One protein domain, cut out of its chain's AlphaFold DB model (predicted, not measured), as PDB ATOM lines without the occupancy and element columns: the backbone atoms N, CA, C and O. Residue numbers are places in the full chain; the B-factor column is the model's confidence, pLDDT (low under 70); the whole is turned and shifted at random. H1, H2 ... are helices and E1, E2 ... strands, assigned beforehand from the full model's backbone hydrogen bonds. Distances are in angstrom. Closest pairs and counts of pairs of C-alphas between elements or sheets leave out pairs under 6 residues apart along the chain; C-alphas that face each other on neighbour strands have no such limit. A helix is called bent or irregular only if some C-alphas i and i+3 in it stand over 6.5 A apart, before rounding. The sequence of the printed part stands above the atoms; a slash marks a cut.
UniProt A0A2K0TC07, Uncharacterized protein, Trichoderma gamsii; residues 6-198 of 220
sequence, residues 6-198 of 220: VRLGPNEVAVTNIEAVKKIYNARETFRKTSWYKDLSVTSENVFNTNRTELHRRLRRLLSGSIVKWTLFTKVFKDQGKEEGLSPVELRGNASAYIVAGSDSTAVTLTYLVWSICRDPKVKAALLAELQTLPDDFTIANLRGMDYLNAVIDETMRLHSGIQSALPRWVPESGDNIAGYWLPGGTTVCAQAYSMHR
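What this domain is: This is residues 6 to 198 of the 220 residues of an uncharacterized protein of Trichoderma gamsii (UniProt A0A2K0TC07). A long straight helix, H5, makes one side of a flat, loose triangle: H3 and H4 sit by its first end, H6 and H8 pack at its last end, and two small sheets with H1 make the third corner. The stretch 160 to 175, with no named element, runs from H8 over to the strands, and residues 135 to 141 stick out beyond H6. The 193 printed residues hold E1 E2 H1 H2 H3 H4 H5 H6 H7 H8 E3 E4 E5 H9 along the chain; the class is mostly helix. The sheets are E1 E2 E5, in that order and mixed, and E3 E4, antiparallel. The whole is loose, with a radius of gyration of the C-alphas of 20.4 A and spans of 55 by 49 by 26 A.

Where its parts are: E1, residues 6 to 9, begins at C-alpha 6 (224.171, 209.635, 333.160). E2 is residues 12 to 15, H1 18 to 24, H2 35 to 40, H3 53 to 63, 15.2 A long, and H4 72 to 78. H4 is only just irregular: C-alphas 72 and 75 are 6.8 A apart. H5, residues 88 to 119, runs 46.6 A from (197.802, 196.748, 302.100) to (233.080, 177.020, 325.237). H6 is residues 121 to 131, 15.1 A, H7 140 to 143, and H8 147 to 159, 18.3 A. E3 is 176 to 178, E4 181 to 183, E5 188 to 190, and H9 193 to 196.

How they stand to each other: E1 and E2 form an antiparallel hairpin, with N 6 and O 14 2.8 A apart. E2 and E5 are parallel, with N 13 and O 188 2.9 A apart. H1 only grazes this sheet, with residues 20 to 24. E3 and E4 form a hairpin, with N 178 and O 181 2.8 A apart. H2 touches no helix. H3 and H4 only just touch, with 3 pairs of C-alphas within 8 A, about perpendicular at 86 degrees; the closest C-alphas are Leu 63 and Val 76, 7.1 A. H5, the hub, touches H8 about perpendicularly at 74 degrees, closest at C-alphas Leu 113 and Thr 156, 5.6 A. H6 touches H8 at a steep tilt of 44 degrees, opposite ways, closest at C-alphas Leu 127 and Leu 149, 6.3 A. H7 and H9 are each close but not clearly touching H8. Every O i to N i+4 pair is within hydrogen-bond range in H1, H3, H6 and H8; H2 has 0 of 2, but 3 of 3 O i to N i+3 pairs, H4 2 of 3 and H5 26 of 28.

The domain as a whole: The C-alphas of Pro 10 and Asp 136 are farthest apart, 59.5 A. The printed part has no cut. The links H2 to H3 and H8 to E3 are long. Mean pLDDT of the printed part is 88.7; 13 residues are under 70, among them 65 to 70.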
ATOM      1  N   VAL A   6     223.004 209.066 333.839       93.31
ATOM      2  CA  VAL A   6     224.171 209.635 333.160       93.31
ATOM      3  C   VAL A   6     223.687 210.509 332.015       93.31
ATOM      4  O   VAL A   6     222.947 210.051 331.151       93.31
ATOM      5  N   ARG A   7     224.104 211.773 331.987       93.75
ATOM      6  CA  ARG A   7     223.792 212.682 330.880       93.75
ATOM      7  C   ARG A   7     224.678 212.350 329.677       93.75
ATOM      8  O   ARG A   7     225.897 212.418 329.790       93.75
ATOM      9  N   LEU A   8     224.062 212.004 328.548       93.62
ATOM     10  CA  LEU A   8     224.747 211.709 327.283       93.62
ATOM     11  C   LEU A   8     224.842 212.941 326.374       93.62
ATOM     12  O   LEU A   8     225.780 213.068 325.596       93.62
ATOM     13  N   GLY A   9     223.886 213.862 326.495       93.88
ATOM     14  CA  GLY A   9     223.832 215.089 325.707       93.88
ATOM     15  C   GLY A   9     223.003 216.182 326.385       93.88
ATOM     16  O   GLY A   9     222.535 216.001 327.514       93.88
ATOM     17  N   PRO A  10     222.786 217.332 325.719       93.38
ATOM     18  CA  PRO A  10     222.045 218.452 326.300       93.38
ATOM     19  C   PRO A  10     220.643 218.069 326.794       93.38
ATOM     20  O   PRO A  10     220.262 218.474 327.888       93.38
ATOM     21  N   ASN A  11     219.936 217.216 326.044       94.06
ATOM     22  CA  ASN A  11     218.578 216.747 326.349       94.06
ATOM     23  C   ASN A  11     218.471 215.212 326.321       94.06
ATOM     24  O   ASN A  11     217.418 214.671 325.987       94.06
ATOM     25  N   GLU A  12     219.559 214.502 326.629       95.81
ATOM     26  CA  GLU A  12     219.591 213.038 326.588       95.81
ATOM     27  C   GLU A  12     220.277 212.450 327.820       95.81
ATOM     28  O   GLU A  12     221.372 212.877 328.203       95.81
ATOM     29  N   VAL A  13     219.636 211.450 328.426       96.00
ATOM     30  CA  VAL A  13     220.152 210.730 329.590       96.00
ATOM     31  C   VAL A  13     220.012 209.212 329.428       96.00
ATOM     32  O   VAL A  13     218.988 208.702 328.971       96.00
ATOM     33  N   ALA A  14     221.038 208.489 329.859       95.25
ATOM     34  CA  ALA A  14     221.010 207.050 330.072       95.25
ATOM     35  C   ALA A  14     220.692 206.738 331.536       95.25
ATOM     36  O   ALA A  14     221.159 207.423 332.446       95.25
ATOM     37  N   VAL A  15     219.920 205.681 331.761       94.31
ATOM     38  CA  VAL A  15     219.442 205.262 333.078       94.31
ATOM     39  C   VAL A  15     219.825 203.807 333.320       94.31
ATOM     40  O   VAL A  15     219.596 202.951 332.465       94.31
ATOM     41  N   THR A  16     220.385 203.530 334.497       92.19
ATOM     42  CA  THR A  16     220.742 202.174 334.954       92.19
ATOM     43  C   THR A  16     219.958 201.720 336.191       92.19
ATOM     44  O   THR A  16     220.105 200.592 336.657       92.19
ATOM     45  N   ASN A  17     219.092 202.580 336.731       92.56
ATOM     46  CA  ASN A  17     218.228 202.252 337.862       92.56
ATOM     47  C   ASN A  17     217.041 201.368 337.432       92.56
ATOM     48  O   ASN A  17     216.241 201.772 336.592       92.56
ATOM     49  N   ILE A  18     216.894 200.189 338.046       90.56
ATOM     50  CA  ILE A  18     215.879 199.182 337.678       90.56
ATOM     51  C   ILE A  18     214.447 199.731 337.746       90.56
ATOM     52  O   ILE A  18     213.670 199.548 336.808       90.56
ATOM     53  N   GLU A  19     214.095 200.431 338.823       92.00
ATOM     54  CA  GLU A  19     212.734 200.947 339.017       92.00
ATOM     55  C   GLU A  19     212.389 202.035 337.995       92.00
ATOM     56  O   GLU A  19     211.285 202.075 337.444       92.00
ATOM     57  N   ALA A  20     213.369 202.864 337.640       93.06
ATOM     58  CA  ALA A  20     213.236 203.804 336.542       93.06
ATOM     59  C   ALA A  20     213.057 203.099 335.187       93.06
ATOM     60  O   ALA A  20     212.203 203.515 334.406       93.06
ATOM     61  N   VAL A  21     213.789 202.015 334.907       92.19
ATOM     62  CA  VAL A  21     213.611 201.228 333.672       92.19
ATOM     63  C   VAL A  21     212.193 200.656 333.591       92.19
ATOM     64  O   VAL A  21     211.525 200.833 332.570       92.19
ATOM     65  N   LYS A  22     211.684 200.053 334.671       91.62
ATOM     66  CA  LYS A  22     210.297 199.551 334.736       91.62
ATOM     67  C   LYS A  22     209.282 200.653 334.450       91.62
ATOM     68  O   LYS A  22     208.326 200.436 333.708       91.62
ATOM     69  N   LYS A  23     209.510 201.847 334.998       93.06
ATOM     70  CA  LYS A  23     208.669 203.023 334.760       93.06
ATOM     71  C   LYS A  23     208.730 203.496 333.304       93.06
ATOM     72  O   LYS A  23     207.676 203.733 332.721       93.06
ATOM     73  N   ILE A  24     209.917 203.596 332.708       94.12
ATOM     74  CA  ILE A  24     210.124 204.100 331.338       94.12
ATOM     75  C   ILE A  24     209.547 203.141 330.284       94.12
ATOM     76  O   ILE A  24     208.974 203.585 329.292       94.12
ATOM     77  N   TYR A  25     209.668 201.825 330.480       91.38
ATOM     78  CA  TYR A  25     209.275 200.818 329.481       91.38
ATOM     79  C   TYR A  25     207.954 200.102 329.792       91.38
ATOM     80  O   TYR A  25     207.690 199.020 329.267       91.38
ATOM     81  N   ASN A  26     207.105 200.702 330.627       87.25
ATOM     82  CA  ASN A  26     205.826 200.107 330.996       87.25
ATOM     83  C   ASN A  26     204.826 200.035 329.816       87.25
ATOM     84  O   ASN A  26     204.909 200.772 328.831       87.25
ATOM     85  N   ALA A  27     203.816 199.172 329.952       75.50
ATOM     86  CA  ALA A  27     202.794 198.949 328.925       75.50
ATOM     87  C   ALA A  27     201.757 200.084 328.772       75.50
ATOM     88  O   ALA A  27     200.961 200.047 327.838       75.50
ATOM     89  N   ARG A  28     201.727 201.074 329.676       76.75
ATOM     90  CA  ARG A  28     200.791 202.215 329.640       76.75
ATOM     91  C   ARG A  28     201.233 203.325 328.676       76.75
ATOM     92  O   ARG A  28     200.503 204.298 328.530       76.75
ATOM     93  N   GLU A  29     202.393 203.184 328.025       74.44
ATOM     94  CA  GLU A  29     202.908 204.096 326.983       74.44
ATOM     95  C   GLU A  29     203.042 205.567 327.422       74.44
ATOM     96  O   GLU A  29     203.027 206.473 326.589       74.44
ATOM     97  N   THR A  30     203.202 205.826 328.725       86.31
ATOM     98  CA  THR A  30     203.386 207.188 329.263       86.31
ATOM     99  C   THR A  30     204.645 207.833 328.681       86.31
ATOM    100  O   THR A  30     204.634 208.974 328.233       86.31
ATOM    101  N   PHE A  31     205.718 207.047 328.619       93.19
ATOM    102  CA  PHE A  31     206.956 207.379 327.934       93.19
ATOM    103  C   PHE A  31     206.845 206.886 326.491       93.19
ATOM    104  O   PHE A  31     206.843 205.681 326.225       93.19
ATOM    105  N   ARG A  32     206.711 207.817 325.544       92.25
ATOM    106  CA  ARG A  32     206.511 207.487 324.124       92.25
ATOM    107  C   ARG A  32     207.836 207.168 323.445       92.25
ATOM    108  O   ARG A  32     208.879 207.689 323.831       92.25
ATOM    109  N   LYS A  33     207.799 206.334 322.401       93.12
ATOM    110  CA  LYS A  33     208.953 206.119 321.510       93.12
ATOM    111  C   LYS A  33     209.413 207.462 320.924       93.12
ATOM    112  O   LYS A  33     208.575 208.295 320.588       93.12
ATOM    113  N   THR A  34     210.717 207.687 320.797       93.44
ATOM    114  CA  THR A  34     211.226 208.895 320.123       93.44
ATOM    115  C   THR A  34     211.107 208.775 318.603       93.44
ATOM    116  O   THR A  34     210.768 207.716 318.072       93.44
ATOM    117  N   SER A  35     211.400 209.860 317.880       90.38
ATOM    118  CA  SER A  35     211.447 209.861 316.412       90.38
ATOM    119  C   SER A  35     212.461 208.877 315.825       90.38
ATOM    120  O   SER A  35     212.192 208.360 314.748       90.38
ATOM    121  N   TRP A  36     213.541 208.553 316.550       89.88
ATOM    122  CA  TRP A  36     214.566 207.568 316.159       89.88
ATOM    123  C   TRP A  36     213.978 206.229 315.699       89.88
ATOM    124  O   TRP A  36     214.500 205.575 314.805       89.88
ATOM    125  N   TYR A  37     212.844 205.820 316.273       89.38
ATOM    126  CA  TYR A  37     212.196 204.569 315.890       89.38
ATOM    127  C   TYR A  37     211.744 204.550 314.433       89.38
ATOM    128  O   TYR A  37     211.746 203.481 313.827       89.38
ATOM    129  N   LYS A  38     211.377 205.702 313.863       85.62
ATOM    130  CA  LYS A  38     210.952 205.800 312.462       85.62
ATOM    131  C   LYS A  38     212.068 205.382 311.509       85.62
ATOM    132  O   LYS A  38     211.769 204.774 310.489       85.62
ATOM    133  N   ASP A  39     213.322 205.584 311.903       84.62
ATOM    134  CA  ASP A  39     214.501 205.230 311.111       84.62
ATOM    135  C   ASP A  39     214.753 203.710 311.066       84.62
ATOM    136  O   ASP A  39     215.513 203.231 310.230       84.62
ATOM    137  N   LEU A  40     214.071 202.919 311.909       80.50
ATOM    138  CA  LEU A  40     214.144 201.452 311.878       80.50
ATOM    139  C   LEU A  40     213.423 200.828 310.674       80.50
ATOM    140  O   LEU A  40     213.535 199.622 310.454       80.50
ATOM    141  N   SER A  41     212.633 201.595 309.915       76.50
ATOM    142  CA  SER A  41     211.944 201.085 308.729       76.50
ATOM    143  C   SER A  41     211.932 202.108 307.605       76.50
ATOM    144  O   SER A  41     211.502 203.240 307.782       76.50
ATOM    145  N   VAL A  42     212.333 201.661 306.419       67.94
ATOM    146  CA  VAL A  42     212.385 202.492 305.207       67.94
ATOM    147  C   VAL A  42     211.028 202.541 304.490       67.94
ATOM    148  O   VAL A  42     210.778 203.432 303.685       67.94
ATOM    149  N   THR A  43     210.140 201.577 304.752       68.56
ATOM    150  CA  THR A  43     208.975 201.324 303.890       68.56
ATOM    151  C   THR A  43     207.677 201.903 304.432       68.56
ATOM    152  O   THR A  43     206.923 202.505 303.666       68.56
ATOM    153  N   SER A  44     207.382 201.730 305.726       81.88
ATOM    154  CA  SER A  44     206.173 202.294 306.335       81.88
ATOM    155  C   SER A  44     206.182 202.283 307.867       81.88
ATOM    156  O   SER A  44     206.879 201.507 308.529       81.88
ATOM    157  N   GLU A  45     205.311 203.109 308.446       88.12
ATOM    158  CA  GLU A  45     204.979 203.058 309.870       88.12
ATOM    159  C   GLU A  45     204.284 201.720 310.216       88.12
ATOM    160  O   GLU A  45     203.477 201.191 309.448       88.12
ATOM    161  N   ASN A  46     204.648 201.127 311.349       90.50
ATOM    162  CA  ASN A  46     204.233 199.815 311.835       90.50
ATOM    163  C   ASN A  46     204.209 199.794 313.377       90.50
ATOM    164  O   ASN A  46     204.563 200.770 314.041       90.50
ATOM    165  N   VAL A  47     203.790 198.673 313.969       89.94
ATOM    166  CA  VAL A  47     203.618 198.559 315.428       89.94
ATOM    167  C   VAL A  47     204.926 198.760 316.216       89.94
ATOM    168  O   VAL A  47     204.913 199.271 317.337       89.94
ATOM    169  N   PHE A  48     206.083 198.427 315.645       89.00
ATOM    170  CA  PHE A  48     207.365 198.534 316.342       89.00
ATOM    171  C   PHE A  48     207.950 199.948 316.278       89.00
ATOM    172  O   PHE A  48     208.512 200.402 317.278       89.00
ATOM    173  N   ASN A  49     207.765 200.668 315.165       90.94
ATOM    174  CA  ASN A  49     208.374 201.986 314.961       90.94
ATOM    175  C   ASN A  49     207.470 203.193 315.262       90.94
ATOM    176  O   ASN A  49     207.980 204.299 315.443       90.94
ATOM    177  N   THR A  50     206.149 203.014 315.338       90.56
ATOM    178  CA  THR A  50     205.254 204.149 315.583       90.56
ATOM    179  C   THR A  50     205.448 204.727 316.987       90.56
ATOM    180  O   THR A  50     205.527 204.000 317.987       90.56
ATOM    181  N   ASN A  51     205.496 206.057 317.060       89.00
ATOM    182  CA  ASN A  51     205.444 206.822 318.306       89.00
ATOM    183  C   ASN A  51     204.054 207.415 318.591       89.00
ATOM    184  O   ASN A  51     203.866 208.093 319.604       89.00
ATOM    185  N   ARG A  52     203.073 207.156 317.719       89.69
ATOM    186  CA  ARG A  52     201.689 207.611 317.858       89.69
ATOM    187  C   ARG A  52     200.892 206.577 318.650       89.69
ATOM    188  O   ARG A  52     200.592 205.501 318.141       89.69
ATOM    189  N   THR A  53     200.509 206.921 319.876       88.31
ATOM    190  CA  THR A  53     199.778 206.037 320.807       88.31
ATOM    191  C   THR A  53     198.498 205.449 320.201       88.31
ATOM    192  O   THR A  53     198.236 204.256 320.332       88.31
ATOM    193  N   GLU A  54     197.704 206.253 319.491       90.19
ATOM    194  CA  GLU A  54     196.450 205.788 318.878       90.19
ATOM    195  C   GLU A  54     196.685 204.769 317.759       90.19
ATOM    196  O   GLU A  54     196.024 203.729 317.711       90.19
ATOM    197  N   LEU A  55     197.673 205.030 316.894       89.75
ATOM    198  CA  LEU A  55     198.045 204.108 315.825       89.75
ATOM    199  C   LEU A  55     198.615 202.814 316.408       89.75
ATOM    200  O   LEU A  55     198.195 201.733 316.003       89.75
ATOM    201  N   HIS A  56     199.505 202.909 317.399       90.44
ATOM    202  CA  HIS A  56     200.050 201.744 318.092       90.44
ATOM    203  C   HIS A  56     198.941 200.870 318.686       90.44
ATOM    204  O   HIS A  56     198.929 199.657 318.474       90.44
ATOM    205  N   ARG A  57     197.961 201.484 319.363       89.19
ATOM    206  CA  ARG A  57     196.806 200.788 319.945       89.19
ATOM    207  C   ARG A  57     195.949 200.108 318.876       89.19
ATOM    208  O   ARG A  57     195.595 198.942 319.054       89.19
ATOM    209  N   ARG A  58     195.649 200.794 317.762       89.38
ATOM    210  CA  ARG A  58     194.904 200.217 316.625       89.38
ATOM    211  C   ARG A  58     195.651 199.024 316.032       89.38
ATOM    212  O   ARG A  58     195.074 197.944 315.937       89.38
ATOM    213  N   LEU A  59     196.927 199.193 315.681       87.88
ATOM    214  CA  LEU A  59     197.744 198.129 315.090       87.88
ATOM    215  C   LEU A  59     197.867 196.937 316.042       87.88
ATOM    216  O   LEU A  59     197.625 195.805 315.632       87.88
ATOM    217  N   ARG A  60     198.165 197.176 317.326       87.50
ATOM    218  CA  ARG A  60     198.260 196.119 318.341       87.50
ATOM    219  C   ARG A  60     196.951 195.349 318.473       87.50
ATOM    220  O   ARG A  60     197.000 194.128 318.533       87.50
ATOM    221  N   ARG A  61     195.799 196.031 318.471       85.88
ATOM    222  CA  ARG A  61     194.473 195.390 318.510       85.88
ATOM    223  C   ARG A  61     194.243 194.491 317.294       85.88
ATOM    224  O   ARG A  61     193.820 193.354 317.461       85.88
ATOM    225  N   LEU A  62     194.541 194.982 316.092       82.88
ATOM    226  CA  LEU A  62     194.324 194.237 314.844       82.88
ATOM    227  C   LEU A  62     195.286 193.055 314.678       82.88
ATOM    228  O   LEU A  62     194.916 192.025 314.121       82.88
ATOM    229  N   LEU A  63     196.507 193.189 315.194       81.31
ATOM    230  CA  LEU A  63     197.517 192.131 315.199       81.31
ATOM    231  C   LEU A  63     197.331 191.151 316.371       81.31
ATOM    232  O   LEU A  63     197.800 190.015 316.303       81.31
ATOM    233  N   SER A  64     196.641 191.557 317.441       74.50
ATOM    234  CA  SER A  64     196.280 190.676 318.552       74.50
ATOM    235  C   SER A  64     195.112 189.770 318.157       74.50
ATOM    236  O   SER A  64     194.055 190.237 317.735       74.50
ATOM    237  N   GLY A  65     195.283 188.454 318.285       61.22
ATOM    238  CA  GLY A  65     194.201 187.500 318.016       61.22
ATOM    239  C   GLY A  65     194.584 186.247 317.235       61.22
ATOM    240  O   GLY A  65     193.686 185.516 316.828       61.22
ATOM    241  N   SER A  66     195.873 185.976 317.038       52.34
ATOM    242  CA  SER A  66     196.334 184.702 316.482       52.34
ATOM    243  C   SER A  66     196.553 183.698 317.611       52.34
ATOM    244  O   SER A  66     197.673 183.451 318.048       52.34
ATOM    245  N   ILE A  67     195.446 183.150 318.118       50.03
ATOM    246  CA  ILE A  67     195.474 181.942 318.944       50.03
ATOM    247  C   ILE A  67     195.695 180.776 317.980       50.03
ATOM    248  O   ILE A  67     194.976 180.608 316.997       50.03
ATOM    249  N   VAL A  68     196.773 180.047 318.234       49.50
ATOM    250  CA  VAL A  68     197.407 179.049 317.375       49.50
ATOM    251  C   VAL A  68     196.394 178.074 316.747       49.50
ATOM    252  O   VAL A  68     195.899 177.154 317.388       49.50
ATOM    253  N   LYS A  69     196.110 178.304 315.460       55.41
ATOM    254  CA  LYS A  69     195.661 177.317 314.454       55.41
ATOM    255  C   LYS A  69     196.058 177.745 313.023       55.41
ATOM    256  O   LYS A  69     196.069 176.915 312.126       55.41
ATOM    257  N   TRP A  70     196.430 179.022 312.825       53.12
ATOM    258  CA  TRP A  70     196.905 179.631 311.571       53.12
ATOM    259  C   TRP A  70     198.032 180.649 311.841       53.12
ATOM    260  O   TRP A  70     198.149 181.139 312.964       53.12
ATOM    261  N   THR A  71     198.853 180.972 310.829       71.19
ATOM    262  CA  THR A  71     199.970 181.935 310.963       71.19
ATOM    263  C   THR A  71     199.484 183.329 311.380       71.19
ATOM    264  O   THR A  71     198.333 183.691 311.115       71.19
ATOM    265  N   LEU A  72     200.371 184.141 311.974       69.88
ATOM    266  CA  LEU A  72     200.067 185.501 312.445       69.88
ATOM    267  C   LEU A  72     199.331 186.351 311.392       69.88
ATOM    268  O   LEU A  72     198.359 187.024 311.725       69.88
ATOM    269  N   PHE A  73     199.746 186.275 310.125       75.25
ATOM    270  CA  PHE A  73     199.195 187.091 309.038       75.25
ATOM    271  C   PHE A  73     197.995 186.473 308.329       75.25
ATOM    272  O   PHE A  73     197.325 187.174 307.579       75.25
ATOM    273  N   THR A  74     197.660 185.203 308.569       71.75
ATOM    274  CA  THR A  74     196.511 184.569 307.903       71.75
ATOM    275  C   THR A  74     195.201 185.272 308.257       71.75
ATOM    276  O   THR A  74     194.376 185.509 307.378       71.75
ATOM    277  N   LYS A  75     195.007 185.633 309.531       67.94
ATOM    278  CA  LYS A  75     193.831 186.396 309.972       67.94
ATOM    279  C   LYS A  75     193.827 187.795 309.354       67.94
ATOM    280  O   LYS A  75     192.841 188.200 308.756       67.94
ATOM    281  N   VAL A  76     194.967 188.477 309.427       71.75
ATOM    282  CA  VAL A  76     195.128 189.845 308.921       71.75
ATOM    283  C   VAL A  76     194.876 189.927 307.412       71.75
ATOM    284  O   VAL A  76     194.238 190.862 306.945       71.75
ATOM    285  N   PHE A  77     195.323 188.924 306.655       72.50
ATOM    286  CA  PHE A  77     195.081 188.824 305.219       72.50
ATOM    287  C   PHE A  77     193.601 188.571 304.901       72.50
ATOM    288  O   PHE A  77     193.052 189.189 303.999       72.50
ATOM    289  N   LYS A  78     192.921 187.710 305.671       71.81
ATOM    290  CA  LYS A  78     191.474 187.458 305.518       71.81
ATOM    291  C   LYS A  78     190.605 188.669 305.867       71.81
ATOM    292  O   LYS A  78     189.479 188.766 305.387       71.81
ATOM    293  N   ASP A  79     191.115 189.568 306.700       73.06
ATOM    294  CA  ASP A  79     190.440 190.806 307.089       73.06
ATOM    295  C   ASP A  79     190.794 191.993 306.169       73.06
ATOM    296  O   ASP A  79     190.320 193.110 306.391       73.06
ATOM    297  N   GLN A  80     191.595 191.774 305.119       66.44
ATOM    298  CA  GLN A  80     191.949 192.808 304.147       66.44
ATOM    299  C   GLN A  80     190.695 193.332 303.428       66.44
ATOM    300  O   GLN A  80     189.890 192.563 302.912       66.44
ATOM    301  N   GLY A  81     190.531 194.658 303.389       64.12
ATOM    302  CA  GLY A  81     189.383 195.314 302.748       64.12
ATOM    303  C   GLY A  81     188.139 195.456 303.633       64.12
ATOM    304  O   GLY A  81     187.184 196.104 303.214       64.12
ATOM    305  N   LYS A  82     188.144 194.918 304.860       73.88
ATOM    306  CA  LYS A  82     187.140 195.272 305.874       73.88
ATOM    307  C   LYS A  82     187.394 196.688 306.386       73.88
ATOM    308  O   LYS A  82     188.543 197.115 306.467       73.88
ATOM    309  N   GLU A  83     186.333 197.374 306.802       68.69
ATOM    310  CA  GLU A  83     186.391 198.747 307.330       68.69
ATOM    311  C   GLU A  83     187.347 198.877 308.535       68.69
ATOM    312  O   GLU A  83     188.049 199.874 308.682       68.69
ATOM    313  N   GLU A  84     187.472 197.817 309.345       73.12
ATOM    314  CA  GLU A  84     188.408 197.748 310.477       73.12
ATOM    315  C   GLU A  84     189.747 197.040 310.168       73.12
ATOM    316  O   GLU A  84     190.557 196.844 311.073       73.12
ATOM    317  N   GLY A  85     190.013 196.638 308.921       76.94
ATOM    318  CA  GLY A  85     191.208 195.878 308.533       76.94
ATOM    319  C   GLY A  85     192.506 196.699 308.469       76.94
ATOM    320  O   GLY A  85     192.511 197.933 308.519       76.94
ATOM    321  N   LEU A  86     193.645 196.007 308.331       82.06
ATOM    322  CA  LEU A  86     194.898 196.660 307.934       82.06
ATOM    323  C   LEU A  86     194.862 196.954 306.433       82.06
ATOM    324  O   LEU A  86     194.537 196.083 305.622       82.06
ATOM    325  N   SER A  87     195.254 198.169 306.054       85.88
ATOM    326  CA  SER A  87     195.478 198.505 304.648       85.88
ATOM    327  C   SER A  87     196.619 197.657 304.058       85.88
ATOM    328  O   SER A  87     197.482 197.173 304.798       85.88
ATOM    329  N   PRO A  88     196.709 197.499 302.723       83.62
ATOM    330  CA  PRO A  88     197.802 196.748 302.100       83.62
ATOM    331  C   PRO A  88     199.203 197.263 302.470       83.62
ATOM    332  O   PRO A  88     200.142 196.475 302.570       83.62
ATOM    333  N   VAL A  89     199.354 198.576 302.679       86.12
ATOM    334  CA  VAL A  89     200.622 199.193 303.101       86.12
ATOM    335  C   VAL A  89     200.932 198.845 304.555       86.12
ATOM    336  O   VAL A  89     202.030 198.372 304.836       86.12
ATOM    337  N   GLU A  90     199.962 198.992 305.463       86.38
ATOM    338  CA  GLU A  90     200.130 198.613 306.874       86.38
ATOM    339  C   GLU A  90     200.422 197.116 307.024       86.38
ATOM    340  O   GLU A  90     201.259 196.731 307.841       86.38
ATOM    341  N   LEU A  91     199.772 196.267 306.223       85.06
ATOM    342  CA  LEU A  91     200.008 194.827 306.213       85.06
ATOM    343  C   LEU A  91     201.457 194.505 305.837       85.06
ATOM    344  O   LEU A  91     202.130 193.800 306.586       85.06
ATOM    345  N   ARG A  92     201.955 195.050 304.718       85.38
ATOM    346  CA  ARG A  92     203.351 194.848 304.296       85.38
ATOM    347  C   ARG A  92     204.337 195.394 305.325       85.38
ATOM    348  O   ARG A  92     205.275 194.694 305.685       85.38
ATOM    349  N   GLY A  93     204.088 196.596 305.840       88.12
ATOM    350  CA  GLY A  93     204.918 197.233 306.858       88.12
ATOM    351  C   GLY A  93     205.069 196.409 308.125       88.12
ATOM    352  O   GLY A  93     206.181 196.163 308.590       88.12
ATOM    353  N   ASN A  94     203.945 195.946 308.674       87.81
ATOM    354  CA  ASN A  94     203.968 195.088 309.850       87.81
ATOM    355  C   ASN A  94     204.600 193.729 309.522       87.81
ATOM    356  O   ASN A  94     205.428 193.270 310.300       87.81
ATOM    357  N   ALA A  95     204.300 193.117 308.371       86.75
ATOM    358  CA  ALA A  95     204.925 191.860 307.951       86.75
ATOM    359  C   ALA A  95     206.453 191.942 307.903       86.75
ATOM    360  O   ALA A  95     207.124 191.145 308.559       86.75
ATOM    361  N   SER A  96     207.001 192.943 307.213       87.38
ATOM    362  CA  SER A  96     208.445 193.180 307.179       87.38
ATOM    363  C   SER A  96     209.018 193.399 308.580       87.38
ATOM    364  O   SER A  96     210.047 192.818 308.914       87.38
ATOM    365  N   ALA A  97     208.338 194.177 309.425       87.56
ATOM    366  CA  ALA A  97     208.823 194.460 310.771       87.56
ATOM    367  C   ALA A  97     208.856 193.213 311.674       87.56
ATOM    368  O   ALA A  97     209.833 193.020 312.394       87.56
ATOM    369  N   TYR A  98     207.849 192.333 311.606       88.56
ATOM    370  CA  TYR A  98     207.862 191.057 312.335       88.56
ATOM    371  C   TYR A  98     208.967 190.112 311.843       88.56
ATOM    372  O   TYR A  98     209.599 189.450 312.664       88.56
ATOM    373  N   ILE A  99     209.223 190.062 310.529       87.81
ATOM    374  CA  ILE A  99     210.292 189.229 309.955       87.81
ATOM    375  C   ILE A  99     211.660 189.697 310.452       87.81
ATOM    376  O   ILE A  99     212.436 188.879 310.938       87.81
ATOM    377  N   VAL A 100     211.943 191.000 310.382       86.69
ATOM    378  CA  VAL A 100     213.235 191.558 310.812       86.69
ATOM    379  C   VAL A 100     213.416 191.404 312.321       86.69
ATOM    380  O   VAL A 100     214.434 190.885 312.770       86.69
ATOM    381  N   ALA A 101     212.405 191.782 313.114       86.62
ATOM    382  CA  ALA A 101     212.484 191.699 314.570       86.62
ATOM    383  C   ALA A 101     212.678 190.257 315.069       86.62
ATOM    384  O   ALA A 101     213.399 190.047 316.044       86.62
ATOM    385  N   GLY A 102     212.045 189.275 314.414       87.44
ATOM    386  CA  GLY A 102     212.119 187.864 314.796       87.44
ATOM    387  C   GLY A 102     213.354 187.123 314.277       87.44
ATOM    388  O   GLY A 102     213.810 186.197 314.944       87.44
ATOM    389  N   SER A 103     213.902 187.511 313.123       90.25
ATOM    390  CA  SER A 103     215.028 186.800 312.496       90.25
ATOM    391  C   SER A 103     216.357 187.109 313.182       90.25
ATOM    392  O   SER A 103     216.973 186.212 313.760       90.25
ATOM    393  N   ASP A 104     216.778 188.375 313.173       88.50
ATOM    394  CA  ASP A 104     218.141 188.752 313.570       88.50
ATOM    395  C   ASP A 104     218.376 188.544 315.070       88.50
ATOM    396  O   ASP A 104     219.393 187.982 315.480       88.50
ATOM    397  N   SER A 105     217.405 188.928 315.904       91.38
ATOM    398  CA  SER A 105     217.502 188.790 317.363       91.38
ATOM    399  C   SER A 105     217.605 187.324 317.804       91.38
ATOM    400  O   SER A 105     218.416 186.984 318.675       91.38
ATOM    401  N   THR A 106     216.835 186.438 317.164       94.25
ATOM    402  CA  THR A 106     216.861 184.994 317.429       94.25
ATOM    403  C   THR A 106     218.156 184.372 316.917       94.25
ATOM    404  O   THR A 106     218.766 183.577 317.631       94.25
ATOM    405  N   ALA A 107     218.623 184.759 315.726       94.56
ATOM    406  CA  ALA A 107     219.879 184.263 315.162       94.56
ATOM    407  C   ALA A 107     221.086 184.623 316.044       94.56
ATOM    408  O   ALA A 107     221.918 183.759 316.332       94.56
ATOM    409  N   VAL A 108     221.153 185.867 316.536       93.62
ATOM    410  CA  VAL A 108     222.178 186.305 317.499       93.62
ATOM    411  C   VAL A 108     222.113 185.462 318.770       93.62
ATOM    412  O   VAL A 108     223.131 184.919 319.199       93.62
ATOM    413  N   THR A 109     220.917 185.297 319.338       94.94
ATOM    414  CA  THR A 109     220.723 184.530 320.578       94.94
ATOM    415  C   THR A 109     221.171 183.077 320.415       94.94
ATOM    416  O   THR A 109     221.954 182.588 321.223       94.94
ATOM    417  N   LEU A 110     220.755 182.398 319.341       96.56
ATOM    418  CA  LEU A 110     221.148 181.012 319.064       96.56
ATOM    419  C   LEU A 110     222.654 180.867 318.818       96.56
ATOM    420  O   LEU A 110     223.262 179.906 319.285       96.56
ATOM    421  N   THR A 111     223.268 181.830 318.130       97.25
ATOM    422  CA  THR A 111     224.715 181.821 317.872       97.25
ATOM    423  C   THR A 111     225.499 181.845 319.182       97.25
ATOM    424  O   THR A 111     226.362 180.993 319.408       97.25
ATOM    425  N   TYR A 112     225.176 182.784 320.075       96.81
ATOM    426  CA  TYR A 112     225.855 182.886 321.366       96.81
ATOM    427  C   TYR A 112     225.473 181.768 322.335       96.81
ATOM    428  O   TYR A 112     226.307 181.391 323.157       96.81
ATOM    429  N   LEU A 113     224.273 181.195 322.214       96.75
ATOM    430  CA  LEU A 113     223.861 180.021 322.981       96.75
ATOM    431  C   LEU A 113     224.771 178.833 322.661       96.75
ATOM    432  O   LEU A 113     225.414 178.279 323.552       96.75
ATOM    433  N   VAL A 114     224.888 178.490 321.373       97.25
ATOM    434  CA  VAL A 114     225.751 177.392 320.912       97.25
ATOM    435  C   VAL A 114     227.209 177.666 321.271       97.25
ATOM    436  O   VAL A 114     227.894 176.775 321.769       97.25
ATOM    437  N   TRP A 115     227.686 178.897 321.071       97.19
ATOM    438  CA  TRP A 115     229.050 179.271 321.442       97.19
ATOM    439  C   TRP A 115     229.312 179.118 322.948       97.19
ATOM    440  O   TRP A 115     230.336 178.547 323.318       97.19
ATOM    441  N   SER A 116     228.391 179.559 323.813       94.81
ATOM    442  CA  SER A 116     228.544 179.471 325.275       94.81
ATOM    443  C   SER A 116     228.566 178.017 325.746       94.81
ATOM    444  O   SER A 116     229.438 177.639 326.527       94.81
ATOM    445  N   ILE A 117     227.680 177.177 325.195       96.12
ATOM    446  CA  ILE A 117     227.643 175.734 325.471       96.12
ATOM    447  C   ILE A 117     228.948 175.063 325.022       96.12
ATOM    448  O   ILE A 117     229.531 174.278 325.763       96.12
ATOM    449  N   CYS A 118     229.433 175.359 323.816       96.50
ATOM    450  CA  CYS A 118     230.651 174.742 323.288       96.50
ATOM    451  C   CYS A 118     231.930 175.224 323.983       96.50
ATOM    452  O   CYS A 118     232.926 174.500 323.982       96.50
ATOM    453  N   ARG A 119     231.922 176.430 324.558       95.69
ATOM    454  CA  ARG A 119     233.080 177.020 325.237       95.69
ATOM    455  C   ARG A 119     233.350 176.397 326.607       95.69
ATOM    456  O   ARG A 119     234.513 176.352 327.007       95.69
ATOM    457  N   ASP A 120     232.320 175.935 327.315       93.94
ATOM    458  CA  ASP A 120     232.456 175.330 328.643       93.94
ATOM    459  C   ASP A 120     232.009 173.852 328.643       93.94
ATOM    460  O   ASP A 120     230.809 173.553 328.628       93.94
ATOM    461  N   PRO A 121     232.960 172.897 328.712       95.56
ATOM    462  CA  PRO A 121     232.648 171.472 328.770       95.56
ATOM    463  C   PRO A 121     231.743 171.074 329.941       95.56
ATOM    464  O   PRO A 121     230.986 170.113 329.807       95.56
ATOM    465  N   LYS A 122     231.798 171.789 331.074       94.31
ATOM    466  CA  LYS A 122     230.953 171.506 332.245       94.31
ATOM    467  C   LYS A 122     229.503 171.877 331.963       94.31
ATOM    468  O   LYS A 122     228.619 171.068 332.230       94.31
ATOM    469  N   VAL A 123     229.277 173.051 331.366       95.00
ATOM    470  CA  VAL A 123     227.938 173.498 330.952       95.00
ATOM    471  C   VAL A 123     227.348 172.530 329.935       95.00
ATOM    472  O   VAL A 123     226.221 172.068 330.099       95.00
ATOM    473  N   LYS A 124     228.131 172.151 328.919       96.50
ATOM    474  CA  LYS A 124     227.702 171.162 327.925       96.50
ATOM    475  C   LYS A 124     227.333 169.821 328.556       96.50
ATOM    476  O   LYS A 124     226.293 169.267 328.216       96.50
ATOM    477  N   ALA A 125     228.177 169.289 329.439       96.75
ATOM    478  CA  ALA A 125     227.942 167.993 330.068       96.75
ATOM    479  C   ALA A 125     226.675 167.999 330.938       96.75
ATOM    480  O   ALA A 125     225.858 167.089 330.819       96.75
ATOM    481  N   ALA A 126     226.482 169.038 331.756       95.38
ATOM    482  CA  ALA A 126     225.294 169.181 332.596       95.38
ATOM    483  C   ALA A 126     224.012 169.361 331.766       95.38
ATOM    484  O   ALA A 126     223.007 168.711 332.048       95.38
ATOM    485  N   LEU A 127     224.062 170.165 330.698       95.81
ATOM    486  CA  LEU A 127     222.924 170.342 329.795       95.81
ATOM    487  C   LEU A 127     222.547 169.032 329.096       95.81
ATOM    488  O   LEU A 127     221.372 168.690 329.026       95.81
ATOM    489  N   LEU A 128     223.529 168.277 328.595       96.88
ATOM    490  CA  LEU A 128     223.266 166.979 327.972       96.88
ATOM    491  C   LEU A 128     222.680 165.974 328.969       96.88
ATOM    492  O   LEU A 128     221.787 165.226 328.589       96.88
ATOM    493  N   ALA A 129     223.143 165.977 330.221       97.19
ATOM    494  CA  ALA A 129     222.588 165.119 331.264       97.19
ATOM    495  C   ALA A 129     221.108 165.434 331.544       97.19
ATOM    496  O   ALA A 129     220.314 164.510 331.680       97.19
ATOM    497  N   GLU A 130     220.720 166.716 331.572       96.12
ATOM    498  CA  GLU A 130     219.310 167.110 331.706       96.12
ATOM    499  C   GLU A 130     218.495 166.721 330.459       96.12
ATOM    500  O   GLU A 130     217.418 166.147 330.568       96.12
ATOM    501  N   LEU A 131     219.017 166.959 329.251       96.06
ATOM    502  CA  LEU A 131     218.323 166.609 328.002       96.06
ATOM    503  C   LEU A 131     218.126 165.100 327.827       96.06
ATOM    504  O   LEU A 131     217.139 164.686 327.224       96.06
ATOM    505  N   GLN A 132     219.013 164.275 328.384       96.94
ATOM    506  CA  GLN A 132     218.883 162.816 328.370       96.94
ATOM    507  C   GLN A 132     217.720 162.290 329.222       96.94
ATOM    508  O   GLN A 132     217.362 161.123 329.080       96.94
ATOM    509  N   THR A 133     217.110 163.110 330.085       96.31
ATOM    510  CA  THR A 133     215.921 162.697 330.851       96.31
ATOM    511  C   THR A 133     214.622 162.837 330.058       96.31
ATOM    512  O   THR A 133     213.558 162.477 330.564       96.31
ATOM    513  N   LEU A 134     214.668 163.419 328.856       96.38
ATOM    514  CA  LEU A 134     213.494 163.567 328.001       96.38
ATOM    515  C   LEU A 134     213.087 162.219 327.382       96.38
ATOM    516  O   LEU A 134     213.955 161.413 327.050       96.38
ATOM    517  N   PRO A 135     211.777 161.977 327.187       95.75
ATOM    518  CA  PRO A 135     211.313 160.833 326.411       95.75
ATOM    519  C   PRO A 135     211.627 161.017 324.919       95.75
ATOM    520  O   PRO A 135     211.765 162.144 324.443       95.75
ATOM    521  N   ASP A 136     211.670 159.918 324.164       95.00
ATOM    522  CA  ASP A 136     211.961 159.943 322.720       95.00
ATOM    523  C   ASP A 136     210.947 160.779 321.913       95.00
ATOM    524  O   ASP A 136     211.291 161.365 320.888       95.00
ATOM    525  N   ASP A 137     209.700 160.866 322.381       95.38
ATOM    526  CA  ASP A 137     208.596 161.607 321.764       95.38
ATOM    527  C   ASP A 137     208.308 162.953 322.453       95.38
ATOM    528  O   ASP A 137     207.179 163.456 322.423       95.38
ATOM    529  N   PHE A 138     209.322 163.557 323.086       95.88
ATOM    530  CA  PHE A 138     209.141 164.814 323.806       95.88
ATOM    531  C   PHE A 138     208.529 165.916 322.927       95.88
ATOM    532  O   PHE A 138     208.768 166.056 321.727       95.88
ATOM    533  N   THR A 139     207.756 166.775 323.578       94.38
ATOM    534  CA  THR A 139     207.113 167.940 322.978       94.38
ATOM    535  C   THR A 139     207.688 169.228 323.560       94.38
ATOM    536  O   THR A 139     208.377 169.234 324.581       94.38
ATOM    537  N   ILE A 140     207.319 170.371 322.974       90.06
ATOM    538  CA  ILE A 140     207.649 171.699 323.523       90.06
ATOM    539  C   ILE A 140     207.190 171.840 324.986       90.06
ATOM    540  O   ILE A 140     207.814 172.566 325.756       90.06
ATOM    541  N   ALA A 141     206.112 171.158 325.393       92.62
ATOM    542  CA  ALA A 141     205.633 171.215 326.772       92.62
ATOM    543  C   ALA A 141     206.642 170.613 327.761       92.62
ATOM    544  O   ALA A 141     206.802 171.161 328.849       92.62
ATOM    545  N   ASN A 142     207.357 169.553 327.369       94.00
ATOM    546  CA  ASN A 142     208.385 168.921 328.195       94.00
ATOM    547  C   ASN A 142     209.580 169.859 328.421       94.00
ATOM    548  O   ASN A 142     210.085 169.951 329.533       94.00
ATOM    549  N   LEU A 143     209.965 170.628 327.395       92.69
ATOM    550  CA  LEU A 143     211.098 171.560 327.463       92.69
ATOM    551  C   LEU A 143     210.877 172.721 328.443       92.69
ATOM    552  O   LEU A 143     211.834 173.278 328.970       92.69
ATOM    553  N   ARG A 144     209.620 173.102 328.710       89.19
ATOM    554  CA  ARG A 144     209.311 174.231 329.608       89.19
ATOM    555  C   ARG A 144     209.757 173.993 331.048       89.19
ATOM    556  O   ARG A 144     210.012 174.969 331.744       89.19
ATOM    557  N   GLY A 145     209.806 172.735 331.483       87.62
ATOM    558  CA  GLY A 145     210.198 172.347 332.841       87.62
ATOM    559  C   GLY A 145     211.689 172.056 333.009       87.62
ATOM    560  O   GLY A 145     212.071 171.522 334.041       87.62
ATOM    561  N   MET A 146     212.509 172.337 331.996       93.06
ATOM    562  CA  MET A 146     213.947 172.074 332.030       93.06
ATOM    563  C   MET A 146     214.689 173.277 332.606       93.06
ATOM    564  O   MET A 146     214.975 174.249 331.902       93.06
ATOM    565  N   ASP A 147     214.938 173.241 333.911       92.31
ATOM    566  CA  ASP A 147     215.502 174.365 334.654       92.31
ATOM    567  C   ASP A 147     216.913 174.727 334.169       92.31
ATOM    568  O   ASP A 147     217.218 175.912 334.009       92.31
ATOM    569  N   TYR A 148     217.763 173.739 333.874       94.69
ATOM    570  CA  TYR A 148     219.128 173.992 333.418       94.69
ATOM    571  C   TYR A 148     219.153 174.536 331.988       94.69
ATOM    572  O   TYR A 148     219.828 175.534 331.731       94.69
ATOM    573  N   LEU A 149     218.371 173.962 331.067       94.62
ATOM    574  CA  LEU A 149     218.178 174.516 329.722       94.62
ATOM    575  C   LEU A 149     217.728 175.984 329.776       94.62
ATOM    576  O   LEU A 149     218.323 176.833 329.109       94.62
ATOM    577  N   ASN A 150     216.709 176.293 330.582       93.56
ATOM    578  CA  ASN A 150     216.214 177.661 330.738       93.56
ATOM    579  C   ASN A 150     217.282 178.584 331.340       93.56
ATOM    580  O   ASN A 150     217.474 179.689 330.838       93.56
ATOM    581  N   ALA A 151     218.042 178.126 332.341       94.06
ATOM    582  CA  ALA A 151     219.137 178.900 332.922       94.06
ATOM    583  C   ALA A 151     220.241 179.215 331.896       94.06
ATOM    584  O   ALA A 151     220.740 180.340 331.858       94.06
ATOM    585  N   VAL A 152     220.599 178.259 331.031       95.38
ATOM    586  CA  VAL A 152     221.582 178.464 329.951       95.38
ATOM    587  C   VAL A 152     221.077 179.488 328.929       95.38
ATOM    588  O   VAL A 152     221.845 180.348 328.485       95.38
ATOM    589  N   ILE A 153     219.793 179.425 328.566       94.88
ATOM    590  CA  ILE A 153     219.155 180.395 327.666       94.88
ATOM    591  C   ILE A 153     219.133 181.793 328.302       94.88
ATOM    592  O   ILE A 153     219.563 182.758 327.664       94.88
ATOM    593  N   ASP A 154     218.699 181.907 329.556       93.94
ATOM    594  CA  ASP A 154     218.621 183.178 330.282       93.94
ATOM    595  C   ASP A 154     220.000 183.822 330.449       93.94
ATOM    596  O   ASP A 154     220.164 185.012 330.176       93.94
ATOM    597  N   GLU A 155     221.017 183.043 330.823       95.38
ATOM    598  CA  GLU A 155     222.379 183.549 331.003       95.38
ATOM    599  C   GLU A 155     223.024 183.951 329.667       95.38
ATOM    600  O   GLU A 155     223.732 184.963 329.580       95.38
ATOM    601  N   THR A 156     222.692 183.237 328.587       95.50
ATOM    602  CA  THR A 156     223.054 183.652 327.226       95.50
ATOM    603  C   THR A 156     222.418 184.999 326.891       95.50
ATOM    604  O   THR A 156     223.122 185.897 326.438       95.50
ATOM    605  N   MET A 157     221.120 185.191 327.137       94.31
ATOM    606  CA  MET A 157     220.444 186.470 326.870       94.31
ATOM    607  C   MET A 157     220.919 187.595 327.800       94.31
ATOM    608  O   MET A 157     220.926 188.765 327.403       94.31
ATOM    609  N   ARG A 158     221.369 187.268 329.016       95.12
ATOM    610  CA  ARG A 158     221.974 188.236 329.932       95.12
ATOM    611  C   ARG A 158     223.250 188.818 329.326       95.12
ATOM    612  O   ARG A 158     223.359 190.037 329.173       95.12
ATOM    613  N   LEU A 159     224.198 187.969 328.931       93.75
ATOM    614  CA  LEU A 159     225.481 188.419 328.377       93.75
ATOM    615  C   LEU A 159     225.386 188.878 326.920       93.75
ATOM    616  O   LEU A 159     226.039 189.857 326.544       93.75
ATOM    617  N   HIS A 160     224.562 188.208 326.123       93.25
ATOM    618  CA  HIS A 160     224.476 188.331 324.671       93.25
ATOM    619  C   HIS A 160     223.032 188.557 324.198       93.25
ATOM    620  O   HIS A 160     222.555 187.890 323.285       93.25
ATOM    621  N   SER A 161     222.338 189.528 324.804       89.00
ATOM    622  CA  SER A 161     220.995 189.942 324.367       89.00
ATOM    623  C   SER A 161     220.957 190.218 322.860       89.00
ATOM    624  O   SER A 161     221.862 190.869 322.333       89.00
ATOM    625  N   GLY A 162     219.890 189.783 322.181       88.00
ATOM    626  CA  GLY A 162     219.683 190.041 320.751       88.00
ATOM    627  C   GLY A 162     219.556 191.532 320.409       88.00
ATOM    628  O   GLY A 162     219.872 191.938 319.296       88.00
ATOM    629  N   ILE A 163     219.145 192.363 321.375       88.88
ATOM    630  CA  ILE A 163     219.169 193.827 321.271       88.88
ATOM    631  C   ILE A 163     219.856 194.377 322.520       88.88
ATOM    632  O   ILE A 163     219.324 194.314 323.629       88.88
ATOM    633  N   GLN A 164     221.064 194.901 322.339       87.50
ATOM    634  CA  GLN A 164     221.908 195.413 323.425       87.50
ATOM    635  C   GLN A 164     221.814 196.934 323.594       87.50
ATOM    636  O   GLN A 164     222.222 197.470 324.626       87.50
ATOM    637  N   SER A 165     221.292 197.615 322.573       88.19
ATOM    638  CA  SER A 165     221.295 199.067 322.434       88.19
ATOM    639  C   SER A 165     220.255 199.769 323.308       88.19
ATOM    640  O   SER A 165     219.392 199.158 323.941       88.19
ATOM    641  N   ALA A 166     220.367 201.098 323.347       89.62
ATOM    642  CA  ALA A 166     219.410 201.978 323.994       89.62
ATOM    643  C   ALA A 166     218.076 201.981 323.239       89.62
ATOM    644  O   ALA A 166     218.041 202.074 322.014       89.62
ATOM    645  N   LEU A 167     216.975 201.949 323.987       92.00
ATOM    646  CA  LEU A 167     215.622 202.075 323.446       92.00
ATOM    647  C   LEU A 167     215.040 203.445 323.829       92.00
ATOM    648  O   LEU A 167     214.373 203.548 324.855       92.00
ATOM    649  N   PRO A 168     215.305 204.524 323.078       95.25
ATOM    650  CA  PRO A 168     214.999 205.874 323.535       95.25
ATOM    651  C   PRO A 168     213.493 206.116 323.724       95.25
ATOM    652  O   PRO A 168     212.631 205.654 322.964       95.25
ATOM    653  N   ARG A 169     213.154 206.872 324.761       96.12
ATOM    654  CA  ARG A 169     211.800 207.333 325.057       96.12
ATOM    655  C   ARG A 169     211.807 208.823 325.354       96.12
ATOM    656  O   ARG A 169     212.785 209.335 325.885       96.12
ATOM    657  N   TRP A 170     210.715 209.508 325.045       96.31
ATOM    658  CA  TRP A 170     210.507 210.874 325.512       96.31
ATOM    659  C   TRP A 170     209.866 210.871 326.891       96.31
ATOM    660  O   TRP A 170     208.879 210.164 327.121       96.31
ATOM    661  N   VAL A 171     210.406 211.701 327.779       96.81
ATOM    662  CA  VAL A 171     209.732 212.089 329.020       96.81
ATOM    663  C   VAL A 171     208.397 212.770 328.665       96.81
ATOM    664  O   VAL A 171     208.379 213.583 327.730       96.81
ATOM    665  N   PRO A 172     207.292 212.456 329.374       95.38
ATOM    666  CA  PRO A 172     205.999 213.119 329.188       95.38
ATOM    667  C   PRO A 172     206.117 214.642 329.216       95.38
ATOM    668  O   PRO A 172     206.979 215.180 329.899       95.38
ATOM    669  N   GLU A 173     205.230 215.353 328.519       95.06
ATOM    670  CA  GLU A 173     205.278 216.824 328.422       95.06
ATOM    671  C   GLU A 173     205.249 217.519 329.793       95.06
ATOM    672  O   GLU A 173     205.910 218.536 329.978       95.06
ATOM    673  N   SER A 174     204.578 216.918 330.780       95.62
ATOM    674  CA  SER A 174     204.552 217.378 332.174       95.62
ATOM    675  C   SER A 174     205.901 217.307 332.903       95.62
ATOM    676  O   SER A 174     206.006 217.802 334.023       95.62
ATOM    677  N   GLY A 175     206.914 216.663 332.319       96.44
ATOM    678  CA  GLY A 175     208.101 216.204 333.035       96.44
ATOM    679  C   GLY A 175     207.808 214.989 333.917       96.44
ATOM    680  O   GLY A 175     206.655 214.564 334.060       96.44
ATOM    681  N   ASP A 176     208.864 214.405 334.481       96.25
ATOM    682  CA  ASP A 176     208.743 213.310 335.443       96.25
ATOM    683  C   ASP A 176     210.004 213.151 336.314       96.25
ATOM    684  O   ASP A 176     211.104 213.556 335.931       96.25
ATOM    685  N   ASN A 177     209.861 212.515 337.479       95.50
ATOM    686  CA  ASN A 177     210.984 212.097 338.314       95.50
ATOM    687  C   ASN A 177     211.480 210.698 337.903       95.50
ATOM    688  O   ASN A 177     210.708 209.729 337.876       95.50
ATOM    689  N   ILE A 178     212.775 210.592 337.605       94.19
ATOM    690  CA  ILE A 178     213.460 209.360 337.209       94.19
ATOM    691  C   ILE A 178     214.667 209.153 338.122       94.19
ATOM    692  O   ILE A 178     215.603 209.949 338.118       94.19
ATOM    693  N   ALA A 179     214.646 208.067 338.899       92.31
ATOM    694  CA  ALA A 179     215.712 207.705 339.838       92.31
ATOM    695  C   ALA A 179     216.116 208.849 340.799       92.31
ATOM    696  O   ALA A 179     217.294 209.012 341.110       92.31
ATOM    697  N   GLY A 180     215.145 209.651 341.250       92.94
ATOM    698  CA  GLY A 180     215.358 210.786 342.154       92.94
ATOM    699  C   GLY A 180     215.591 212.125 341.448       92.94
ATOM    700  O   GLY A 180     215.544 213.163 342.104       92.94
ATOM    701  N   TYR A 181     215.771 212.136 340.125       94.19
ATOM    702  CA  TYR A 181     216.052 213.342 339.346       94.19
ATOM    703  C   TYR A 181     214.818 213.809 338.580       94.19
ATOM    704  O   TYR A 181     214.180 213.024 337.879       94.19
ATOM    705  N   TRP A 182     214.493 215.098 338.673       96.19
ATOM    706  CA  TRP A 182     213.457 215.699 337.836       96.19
ATOM    707  C   TRP A 182     213.976 215.915 336.416       96.19
ATOM    708  O   TRP A 182     214.989 216.593 336.222       96.19
ATOM    709  N   LEU A 183     213.271 215.366 335.426       96.38
ATOM    710  CA  LEU A 183     213.567 215.561 334.013       96.38
ATOM    711  C   LEU A 183     212.427 216.332 333.335       96.38
ATOM    712  O   LEU A 183     211.261 215.960 333.496       96.38
ATOM    713  N   PRO A 184     212.733 217.385 332.555       96.88
ATOM    714  CA  PRO A 184     211.717 218.131 331.827       96.88
ATOM    715  C   PRO A 184     211.149 217.309 330.664       96.88
ATOM    716  O   PRO A 184     211.819 216.425 330.115       96.88
ATOM    717  N   GLY A 185     209.916 217.625 330.268       97.00
ATOM    718  CA  GLY A 185     209.261 216.980 329.136       97.00
ATOM    719  C   GLY A 185     210.041 217.122 327.831       97.00
ATOM    720  O   GLY A 185     210.734 218.112 327.605       97.00
ATOM    721  N   GLY A 186     209.973 216.092 326.987       95.44
ATOM    722  CA  GLY A 186     210.731 216.030 325.733       95.44
ATOM    723  C   GLY A 186     212.197 215.607 325.880       95.44
ATOM    724  O   GLY A 186     212.832 215.306 324.870       95.44
ATOM    725  N   THR A 187     212.730 215.499 327.105       97.19
ATOM    726  CA  THR A 187     214.041 214.871 327.345       97.19
ATOM    727  C   THR A 187     214.031 213.435 326.822       97.19
ATOM    728  O   THR A 187     213.081 212.684 327.068       97.19
ATOM    729  N   THR A 188     215.089 213.033 326.121       97.31
ATOM    730  CA  THR A 188     215.291 211.642 325.709       97.31
ATOM    731  C   THR A 188     215.882 210.853 326.871       97.31
ATOM    732  O   THR A 188     216.948 211.182 327.387       97.31
ATOM    733  N   VAL A 189     215.193 209.794 327.280       96.81
ATOM    734  CA  VAL A 189     215.644 208.844 328.300       96.81
ATOM    735  C   VAL A 189     215.812 207.473 327.668       96.81
ATOM    736  O   VAL A 189     214.991 207.052 326.850       96.81
ATOM    737  N   CYS A 190     216.859 206.749 328.037       95.81
ATOM    738  CA  CYS A 190     217.048 205.384 327.574       95.81
ATOM    739  C   CYS A 190     217.695 204.499 328.638       95.81
ATOM    740  O   CYS A 190     218.392 204.974 329.529       95.81
ATOM    741  N   ALA A 191     217.484 203.195 328.517       94.12
ATOM    742  CA  ALA A 191     218.280 202.183 329.185       94.12
ATOM    743  C   ALA A 191     218.808 201.202 328.143       94.12
ATOM    744  O   ALA A 191     218.150 200.925 327.136       94.12
ATOM    745  N   GLN A 192     220.013 200.702 328.389       93.25
ATOM    746  CA  GLN A 192     220.693 199.746 327.523       93.25
ATOM    747  C   GLN A 192     220.696 198.389 328.211       93.25
ATOM    748  O   GLN A 192     221.199 198.279 329.333       93.25
ATOM    749  N   ALA A 193     220.190 197.355 327.536       92.06
ATOM    750  CA  ALA A 193     220.216 195.996 328.077       92.06
ATOM    751  C   ALA A 193     221.649 195.567 328.429       92.06
ATOM    752  O   ALA A 193     221.863 194.982 329.484       92.06
ATOM    753  N   TYR A 194     222.644 195.952 327.613       92.62
ATOM    754  CA  TYR A 194     224.057 195.658 327.871       92.62
ATOM    755  C   TYR A 194     224.518 196.104 329.264       92.62
ATOM    756  O   TYR A 194     225.097 195.313 330.008       92.62
ATOM    757  N   SER A 195     224.239 197.364 329.605       91.94
ATOM    758  CA  SER A 195     224.643 197.985 330.868       91.94
ATOM    759  C   SER A 195     223.826 197.449 332.041       91.94
ATOM    760  O   SER A 195     224.388 197.140 333.088       91.94
ATOM    761  N   MET A 196     222.512 197.270 331.856       91.62
ATOM    762  CA  MET A 196     221.621 196.721 332.887       91.62
ATOM    763  C   MET A 196     222.008 195.294 333.279       91.62
ATOM    764  O   MET A 196     222.133 194.981 334.460       91.62
ATOM    765  N   HIS A 197     222.252 194.435 332.290       93.06
ATOM    766  CA  HIS A 197     222.609 193.030 332.499       93.06
ATOM    767  C   HIS A 197     224.037 192.836 333.025       93.06
ATOM    768  O   HIS A 197     224.427 191.714 333.358       93.06
ATOM    769  N   ARG A 198     224.818 193.920 333.095       91.94
ATOM    770  CA  ARG A 198     226.178 193.948 333.637       91.94
ATOM    771  C   ARG A 198     226.315 194.817 334.882       91.94
ATOM    772  O   ARG A 198     227.433 195.141 335.274       91.94
TER     773      ARG A 198